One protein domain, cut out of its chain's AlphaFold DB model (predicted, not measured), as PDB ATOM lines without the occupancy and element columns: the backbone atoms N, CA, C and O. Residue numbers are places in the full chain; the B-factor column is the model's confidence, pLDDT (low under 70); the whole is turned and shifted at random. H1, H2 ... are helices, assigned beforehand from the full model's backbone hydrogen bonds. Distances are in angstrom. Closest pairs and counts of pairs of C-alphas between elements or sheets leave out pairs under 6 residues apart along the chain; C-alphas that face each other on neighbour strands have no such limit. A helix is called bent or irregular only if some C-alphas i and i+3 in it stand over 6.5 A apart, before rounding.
ATOM      1  N   ALA A 163     171.232 270.585 255.511       93.50
ATOM      2  CA  ALA A 163     171.417 269.286 256.150       93.50
ATOM      3  C   ALA A 163     172.521 269.335 257.219       93.50
ATOM      4  O   ALA A 163     172.305 268.898 258.348       93.50
ATOM      5  N   ALA A 164     173.667 269.951 256.906       95.75
ATOM      6  CA  ALA A 164     174.756 270.132 257.864       95.75
ATOM      7  C   ALA A 164     174.322 270.962 259.083       95.75
ATOM      8  O   ALA A 164     174.591 270.582 260.219       95.75
ATOM      9  N   MET A 165     173.590 272.060 258.865       96.81
ATOM     10  CA  MET A 165     173.064 272.889 259.952       96.81
ATOM     11  C   MET A 165     172.055 272.127 260.821       96.81
ATOM     12  O   MET A 165     172.098 272.223 262.044       96.81
ATOM     13  N   GLN A 166     171.162 271.344 260.212       96.50
ATOM     14  CA  GLN A 166     170.228 270.497 260.957       96.50
ATOM     15  C   GLN A 166     170.958 269.454 261.804       96.50
ATOM     16  O   GLN A 166     170.572 269.230 262.950       96.50
ATOM     17  N   GLN A 167     172.017 268.846 261.266       96.94
ATOM     18  CA  GLN A 167     172.836 267.899 262.013       96.94
ATOM     19  C   GLN A 167     173.540 268.583 263.191       96.94
ATOM     20  O   GLN A 167     173.416 268.117 264.318       96.94
ATOM     21  N   GLN A 168     174.166 269.742 262.969       97.44
ATOM     22  CA  GLN A 168     174.805 270.522 264.034       97.44
ATOM     23  C   GLN A 168     173.826 270.918 265.143       97.44
ATOM     24  O   GLN A 168     174.165 270.834 266.320       97.44
ATOM     25  N   LEU A 169     172.599 271.315 264.791       97.12
ATOM     26  CA  LEU A 169     171.560 271.623 265.775       97.12
ATOM     27  C   LEU A 169     171.156 270.387 266.588       97.12
ATOM     28  O   LEU A 169     170.980 270.490 267.802       97.12
ATOM     29  N   ARG A 170     171.030 269.221 265.944       96.56
ATOM     30  CA  ARG A 170     170.744 267.954 266.639       96.56
ATOM     31  C   ARG A 170     171.878 267.565 267.580       96.56
ATOM     32  O   ARG A 170     171.606 267.212 268.724       96.56
ATOM     33  N   ASP A 171     173.121 267.677 267.127       97.06
ATOM     34  CA  ASP A 171     174.304 267.342 267.922       97.06
ATOM     35  C   ASP A 171     174.448 268.285 269.121       97.06
ATOM     36  O   ASP A 171     174.620 267.831 270.252       97.06
ATOM     37  N   ALA A 172     174.282 269.595 268.905       97.06
ATOM     38  CA  ALA A 172     174.264 270.585 269.978       97.06
ATOM     39  C   ALA A 172     173.138 270.301 270.984       97.06
ATOM     40  O   ALA A 172     173.371 270.308 272.192       97.06
ATOM     41  N   GLY A 173     171.936 269.972 270.497       95.25
ATOM     42  CA  GLY A 173     170.817 269.557 271.340       95.25
ATOM     43  C   GLY A 173     171.139 268.317 272.180       95.25
ATOM     44  O   GLY A 173     170.874 268.300 273.379       95.25
ATOM     45  N   ALA A 174     171.774 267.302 271.590       95.88
ATOM     46  CA  ALA A 174     172.185 266.095 272.303       95.88
ATOM     47  C   ALA A 174     173.233 266.383 273.394       95.88
ATOM     48  O   ALA A 174     173.159 265.807 274.481       95.88
ATOM     49  N   VAL A 175     174.185 267.287 273.137       97.19
ATOM     50  CA  VAL A 175     175.167 267.729 274.141       97.19
ATOM     51  C   VAL A 175     174.483 268.474 275.284       97.19
ATOM     52  O   VAL A 175     174.726 268.144 276.443       97.19
ATOM     53  N   LEU A 176     173.595 269.425 274.980       94.75
ATOM     54  CA  LEU A 176     172.848 270.167 275.998       94.75
ATOM     55  C   LEU A 176     172.035 269.227 276.896       94.75
ATOM     56  O   LEU A 176     172.094 269.351 278.117       94.75
ATOM     57  N   LEU A 177     171.353 268.236 276.314       92.88
ATOM     58  CA  LEU A 177     170.615 267.228 277.081       92.88
ATOM     59  C   LEU A 177     171.531 266.432 278.021       92.88
ATOM     60  O   LEU A 177     171.190 266.233 279.186       92.88
ATOM     61  N   ARG A 178     172.718 266.019 277.556       95.06
ATOM     62  CA  ARG A 178     173.701 265.325 278.408       95.06
ATOM     63  C   ARG A 178     174.205 266.205 279.549       95.06
ATOM     64  O   ARG A 178     174.344 265.713 280.665       95.06
ATOM     65  N   LEU A 179     174.471 267.485 279.287       94.75
ATOM     66  CA  LEU A 179     174.917 268.431 280.314       94.75
ATOM     67  C   LEU A 179     173.841 268.657 281.379       94.75
ATOM     68  O   LEU A 179     174.166 268.675 282.561       94.75
ATOM     69  N   VAL A 180     172.571 268.749 280.980       92.00
ATOM     70  CA  VAL A 180     171.441 268.838 281.917       92.00
ATOM     71  C   VAL A 180     171.359 267.592 282.801       92.00
ATOM     72  O   VAL A 180     171.262 267.717 284.020       92.00
ATOM     73  N   MET A 181     171.475 266.392 282.221       91.56
ATOM     74  CA  MET A 181     171.494 265.147 283.000       91.56
ATOM     75  C   MET A 181     172.672 265.094 283.984       91.56
ATOM     76  O   MET A 181     172.502 264.695 285.137       91.56
ATOM     77  N   LEU A 182     173.866 265.515 283.548       95.75
ATOM     78  CA  LEU A 182     175.050 265.574 284.405       95.75
ATOM     79  C   LEU A 182     174.844 266.567 285.554       95.75
ATOM     80  O   LEU A 182     175.152 266.243 286.699       95.75
ATOM     81  N   LEU A 183     174.293 267.748 285.264       92.19
ATOM     82  CA  LEU A 183     173.976 268.759 286.266       92.19
ATOM     83  C   LEU A 183     173.006 268.199 287.315       92.19
ATOM     84  O   LEU A 183     173.312 268.242 288.504       92.19
ATOM     85  N   GLN A 184     171.904 267.573 286.890       90.38
ATOM     86  CA  GLN A 184     170.953 266.915 287.796       90.38
ATOM     87  C   GLN A 184     171.637 265.864 288.691       90.38
ATOM     88  O   GLN A 184     171.376 265.800 289.896       90.38
ATOM     89  N   GLN A 185     172.554 265.066 288.134       93.12
ATOM     90  CA  GLN A 185     173.313 264.072 288.893       93.12
ATOM     91  C   GLN A 185     174.252 264.715 289.926       93.12
ATOM     92  O   GLN A 185     174.284 264.272 291.076       93.12
ATOM     93  N   GLN A 186     174.983 265.769 289.550       91.44
ATOM     94  CA  GLN A 186     175.887 266.488 290.455       91.44
ATOM     95  C   GLN A 186     175.125 267.185 291.584       91.44
ATOM     96  O   GLN A 186     175.536 267.124 292.739       91.44
ATOM     97  N   MET A 187     173.965 267.769 291.290       88.00
ATOM     98  CA  MET A 187     173.110 268.384 292.306       88.00
ATOM     99  C   MET A 187     172.553 267.357 293.293       88.00
ATOM    100  O   MET A 187     172.395 267.660 294.477       88.00
ATOM    101  N   LYS A 188     172.251 266.138 292.833       89.00
ATOM    102  CA  LYS A 188     171.847 265.036 293.714       89.00
ATOM    103  C   LYS A 188     173.000 264.605 294.623       89.00
ATOM    104  O   LYS A 188     172.783 264.446 295.821       89.00
ATOM    105  N   LEU A 189     174.208 264.463 294.074       88.81
ATOM    106  CA  LEU A 189     175.412 264.130 294.841       88.81
ATOM    107  C   LEU A 189     175.729 265.203 295.891       88.81
ATOM    108  O   LEU A 189     175.968 264.873 297.048       88.81
ATOM    109  N   TYR A 190     175.667 266.482 295.511       85.88
ATOM    110  CA  TYR A 190     175.866 267.600 296.433       85.88
ATOM    111  C   TYR A 190     174.888 267.531 297.614       85.88
ATOM    112  O   TYR A 190     175.310 267.556 298.766       85.88
ATOM    113  N   GLY A 191     173.592 267.330 297.340       83.94
ATOM    114  CA  GLY A 191     172.582 267.168 298.392       83.94
ATOM    115  C   GLY A 191     172.861 265.986 299.331       83.94
ATOM    116  O   GLY A 191     172.648 266.097 300.536       83.94
ATOM    117  N   GLN A 192     173.382 264.871 298.804       86.69
ATOM    118  CA  GLN A 192     173.778 263.713 299.613       86.69
ATOM    119  C   GLN A 192     174.970 264.019 300.524       86.69
ATOM    120  O   GLN A 192     174.941 263.651 301.696       86.69
ATOM    121  N   LEU A 193     175.996 264.702 300.010       84.25
ATOM    122  CA  LEU A 193     177.177 265.073 300.790       84.25
ATOM    123  C   LEU A 193     176.827 266.070 301.899       84.25
ATOM    124  O   LEU A 193     177.239 265.866 303.038       84.25
ATOM    125  N   CYS A 194     176.000 267.077 301.605       80.69
ATOM    126  CA  CYS A 194     175.507 268.019 302.614       80.69
ATOM    127  C   CYS A 194     174.720 267.318 303.731       80.69
ATOM    128  O   CYS A 194     174.872 267.662 304.901       80.69
ATOM    129  N   ALA A 195     173.903 266.316 303.392       80.38
ATOM    130  CA  ALA A 195     173.177 265.529 304.389       80.38
ATOM    131  C   ALA A 195     174.109 264.680 305.279       80.38
ATOM    132  O   ALA A 195     173.772 264.405 306.427       80.38
ATOM    133  N   GLN A 196     175.274 264.269 304.766       80.75
ATOM    134  CA  GLN A 196     176.254 263.447 305.487       80.75
ATOM    135  C   GLN A 196     177.224 264.266 306.349       80.75
ATOM    136  O   GLN A 196     177.705 263.764 307.361       80.75
ATOM    137  N   SER A 197     177.533 265.507 305.965       69.69
ATOM    138  CA  SER A 197     178.617 266.287 306.569       69.69
ATOM    139  C   SER A 197     178.288 266.936 307.919       69.69
ATOM    140  O   SER A 197     179.197 267.428 308.586       69.69
ATOM    141  N   GLY A 198     177.019 266.967 308.345       60.59
ATOM    142  CA  GLY A 198     176.603 267.774 309.500       60.59
ATOM    143  C   GLY A 198     176.893 269.273 309.294       60.59
ATOM    144  O   GLY A 198     177.487 269.679 308.296       60.59
ATOM    145  N   SER A 199     176.456 270.129 310.218       55.16
ATOM    146  CA  SER A 199     176.426 271.601 310.082       55.16
ATOM    147  C   SER A 199     177.794 272.317 310.035       55.16
ATOM    148  O   SER A 199     177.869 273.491 310.387       55.16
ATOM    149  N   GLY A 200     178.884 271.632 309.672       54.88
ATOM    150  CA  GLY A 200     180.261 272.110 309.849       54.88
ATOM    151  C   GLY A 200     181.095 272.316 308.582       54.88
ATOM    152  O   GLY A 200     182.250 272.706 308.707       54.88
ATOM    153  N   VAL A 201     180.569 272.066 307.379       54.97
ATOM    154  CA  VAL A 201     181.329 272.288 306.135       54.97
ATOM    155  C   VAL A 201     180.909 273.614 305.502       54.97
ATOM    156  O   VAL A 201     179.757 273.782 305.099       54.97
ATOM    157  N   GLU A 202     181.849 274.562 305.428       55.97
ATOM    158  CA  GLU A 202     181.705 275.841 304.725       55.97
ATOM    159  C   GLU A 202     181.296 275.609 303.264       55.97
ATOM    160  O   GLU A 202     182.078 275.148 302.433       55.97
ATOM    161  N   GLY A 203     180.035 275.921 302.961       56.12
ATOM    162  CA  GLY A 203     179.460 275.769 301.626       56.12
ATOM    163  C   GLY A 203     178.134 276.505 301.417       56.12
ATOM    164  O   GLY A 203     177.418 276.173 300.478       56.12
ATOM    165  N   LEU A 204     177.790 277.488 302.262       58.72
ATOM    166  CA  LEU A 204     176.504 278.211 302.214       58.72
ATOM    167  C   LEU A 204     176.230 278.849 300.842       58.72
ATOM    168  O   LEU A 204     175.149 278.670 300.287       58.72
ATOM    169  N   LEU A 205     177.237 279.492 300.241       59.38
ATOM    170  CA  LEU A 205     177.109 280.092 298.907       59.38
ATOM    171  C   LEU A 205     176.921 279.042 297.802       59.38
ATOM    172  O   LEU A 205     176.217 279.300 296.831       59.38
ATOM    173  N   ALA A 206     177.517 277.854 297.930       70.81
ATOM    174  CA  ALA A 206     177.323 276.781 296.955       70.81
ATOM    175  C   ALA A 206     175.925 276.148 297.076       70.81
ATOM    176  O   ALA A 206     175.336 275.780 296.062       70.81
ATOM    177  N   ALA A 207     175.366 276.075 298.289       73.50
ATOM    178  CA  ALA A 207     174.039 275.517 298.535       73.50
ATOM    179  C   ALA A 207     172.920 276.384 297.937       73.50
ATOM    180  O   ALA A 207     172.043 275.852 297.258       73.50
ATOM    181  N   GLU A 208     172.986 277.709 298.111       79.12
ATOM    182  CA  GLU A 208     172.016 278.643 297.518       79.12
ATOM    183  C   GLU A 208     171.999 278.556 295.984       79.12
ATOM    184  O   GLU A 208     170.933 278.454 295.379       79.12
ATOM    185  N   HIS A 209     173.174 278.504 295.344       82.56
ATOM    186  CA  HIS A 209     173.266 278.363 293.886       82.56
ATOM    187  C   HIS A 209     172.726 277.015 293.384       82.56
ATOM    188  O   HIS A 209     172.128 276.954 292.309       82.56
ATOM    189  N   VAL A 210     172.913 275.927 294.140       83.75
ATOM    190  CA  VAL A 210     172.356 274.612 293.784       83.75
ATOM    191  C   VAL A 210     170.830 274.601 293.907       83.75
ATOM    192  O   VAL A 210     170.172 274.007 293.055       83.75
ATOM    193  N   GLU A 211     170.249 275.258 294.913       84.50
ATOM    194  CA  GLU A 211     168.787 275.379 295.014       84.50
ATOM    195  C   GLU A 211     168.194 276.242 293.895       84.50
ATOM    196  O   GLU A 211     167.183 275.865 293.296       84.50
ATOM    197  N   GLU A 212     168.858 277.341 293.531       87.75
ATOM    198  CA  GLU A 212     168.435 278.180 292.406       87.75
ATOM    199  C   GLU A 212     168.446 277.395 291.084       87.75
ATOM    200  O   GLU A 212     167.457 277.381 290.349       87.75
ATOM    201  N   LEU A 213     169.515 276.639 290.812       87.75
ATOM    202  CA  LEU A 213     169.591 275.765 289.635       87.75
ATOM    203  C   LEU A 213     168.489 274.690 289.631       87.75
ATOM    204  O   LEU A 213     167.981 274.326 288.569       87.75
ATOM    205  N   ARG A 214     168.088 274.188 290.807       87.50
ATOM    206  CA  ARG A 214     167.017 273.182 290.976       87.50
ATOM    207  C   ARG A 214     165.675 273.761 290.574       87.50
ATOM    208  O   ARG A 214     164.933 273.126 289.824       87.50
ATOM    209  N   LYS A 215     165.392 274.970 291.051       89.38
ATOM    210  CA  LYS A 215     164.173 275.703 290.733       89.38
ATOM    211  C   LYS A 215     164.085 276.000 289.238       89.38
ATOM    212  O   LYS A 215     163.075 275.678 288.620       89.38
ATOM    213  N   GLN A 216     165.166 276.509 288.643       88.31
ATOM    214  CA  GLN A 216     165.219 276.798 287.207       88.31
ATOM    215  C   GLN A 216     164.994 275.542 286.351       88.31
ATOM    216  O   GLN A 216     164.252 275.586 285.372       88.31
ATOM    217  N   LEU A 217     165.583 274.401 286.730       86.75
ATOM    218  CA  LEU A 217     165.356 273.125 286.044       86.75
ATOM    219  C   LEU A 217     163.898 272.655 286.145       86.75
ATOM    220  O   LEU A 217     163.333 272.229 285.139       86.75
ATOM    221  N   ALA A 218     163.282 272.759 287.325       85.56
ATOM    222  CA  ALA A 218     161.888 272.364 287.538       85.56
ATOM    223  C   ALA A 218     160.908 273.219 286.712       85.56
ATOM    224  O   ALA A 218     160.030 272.681 286.036       85.56
ATOM    225  N   GLU A 219     161.106 274.541 286.687       86.62
ATOM    226  CA  GLU A 219     160.314 275.463 285.859       86.62
ATOM    227  C   GLU A 219     160.426 275.125 284.363       86.62
ATOM    228  O   GLU A 219     159.444 275.185 283.615       86.62
ATOM    229  N   TRP A 220     161.614 274.706 283.920       81.06
ATOM    230  CA  TRP A 220     161.857 274.335 282.529       81.06
ATOM    231  C   TRP A 220     161.189 273.008 282.136       81.06
ATOM    232  O   TRP A 220     160.642 272.883 281.033       81.06
ATOM    233  N   GLU A 221     161.185 272.022 283.036       78.69
ATOM    234  CA  GLU A 221     160.490 270.746 282.836       78.69
ATOM    235  C   GLU A 221     158.967 270.922 282.762       78.69
ATOM    236  O   GLU A 221     158.315 270.300 281.916       78.69
ATOM    237  N   ASP A 222     158.394 271.801 283.583       74.38
ATOM    238  CA  ASP A 222     156.951 272.050 283.592       74.38
ATOM    239  C   ASP A 222     156.489 272.897 282.398       74.38
ATOM    240  O   ASP A 222     155.479 272.568 281.765       74.38
ATOM    241  N   GLY A 223     157.279 273.892 281.977       71.62
ATOM    242  CA  GLY A 223     157.020 274.648 280.746       71.62
ATOM    243  C   GLY A 223     157.025 273.778 279.476       71.62
ATOM    244  O   GLY A 223     156.250 274.019 278.548       71.62
ATOM    245  N   ASN A 224     157.846 272.722 279.436       61.69
ATOM    246  CA  ASN A 224     157.879 271.771 278.318       61.69
ATOM    247  C   ASN A 224     156.700 270.780 278.312       61.69
ATOM    248  O   ASN A 224     156.275 270.345 277.237       61.69
ATOM    249  N   LYS A 225     156.136 270.427 279.475       59.31
ATOM    250  CA  LYS A 225     154.942 269.561 279.561       59.31
ATOM    251  C   LYS A 225     153.679 270.252 279.043       59.31
ATOM    252  O   LYS A 225     152.830 269.578 278.463       59.31
ATOM    253  N   LEU A 226     153.565 271.570 279.216       47.97
ATOM    254  CA  LEU A 226     152.452 272.369 278.689       47.97
ATOM    255  C   LEU A 226     152.456 272.418 277.155       47.97
ATOM    256  O   LEU A 226     151.443 272.121 276.532       47.97
ATOM    257  N   LYS A 227     153.618 272.654 276.534       53.28
ATOM    258  CA  LYS A 227     153.743 272.728 275.065       53.28
ATOM    259  C   LYS A 227     153.471 271.406 274.335       53.28
ATOM    260  O   LYS A 227     153.127 271.423 273.162       53.28
ATOM    261  N   ARG A 228     153.612 270.257 275.007       51.53
ATOM    262  CA  ARG A 228     153.293 268.931 274.438       51.53
ATOM    263  C   ARG A 228     151.801 268.582 274.444       51.53
ATOM    264  O   ARG A 228     151.442 267.574 273.853       51.53
ATOM    265  N   LYS A 229     150.950 269.353 275.129       49.75
ATOM    266  CA  LYS A 229     149.495 269.118 275.164       49.75
ATOM    267  C   LYS A 229     148.719 269.922 274.114       49.75
ATOM    268  O   LYS A 229     147.526 269.689 273.962       49.75
TER     269      LYS A 229
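AT A GLANCE: This is residues 163 to 229 of the 231 residues of an uncharacterized protein of Aspergillus flavus (UniProt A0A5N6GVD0). A long helix, H1, and a shorter one, H2, make an open V, H2 folding back beside the later half of H1 after a tight turn. Residues 163 to 179 of H1 and 218 to 229 stick out as the two free arms. The printed part has 67 residues with two named helices, H1 then H2, and no named strand; the class is all helix. It is only just loose, close to extended, with a radius of gyration of the C-alphas of 16.3 A, and elongated, spanning 54 by 28 by 17 A.

HOW THE PARTS SIT: H1, residues 163 to 200, has a kink of 48 degrees near residue 194 and is irregular: C-alphas 196 and 199 are 9.4 A apart. H2, residues 204 to 227, is close to H1 but not clearly touching; their closest C-alphas, of Met 187 and Val 210, are 6.4 A apart. They run opposite ways at a steep tilt of 43 degrees. O i to N i+4 pairs are within hydrogen-bond range in 31 of 34 cases in H1 and 19 of 20 in H2.

IN THESE COORDINATES: H1 begins at C-alpha 163 (171.417, 269.286, 256.150) and is 54.5 A long. H2, 35.8 A long, ends at C-alpha 227 (153.743, 272.728, 275.065).

THE WHOLE: The printed part has no cut, and the link is tight. pLDDT is under 70 at residues 197 to 205 and 224 to 229.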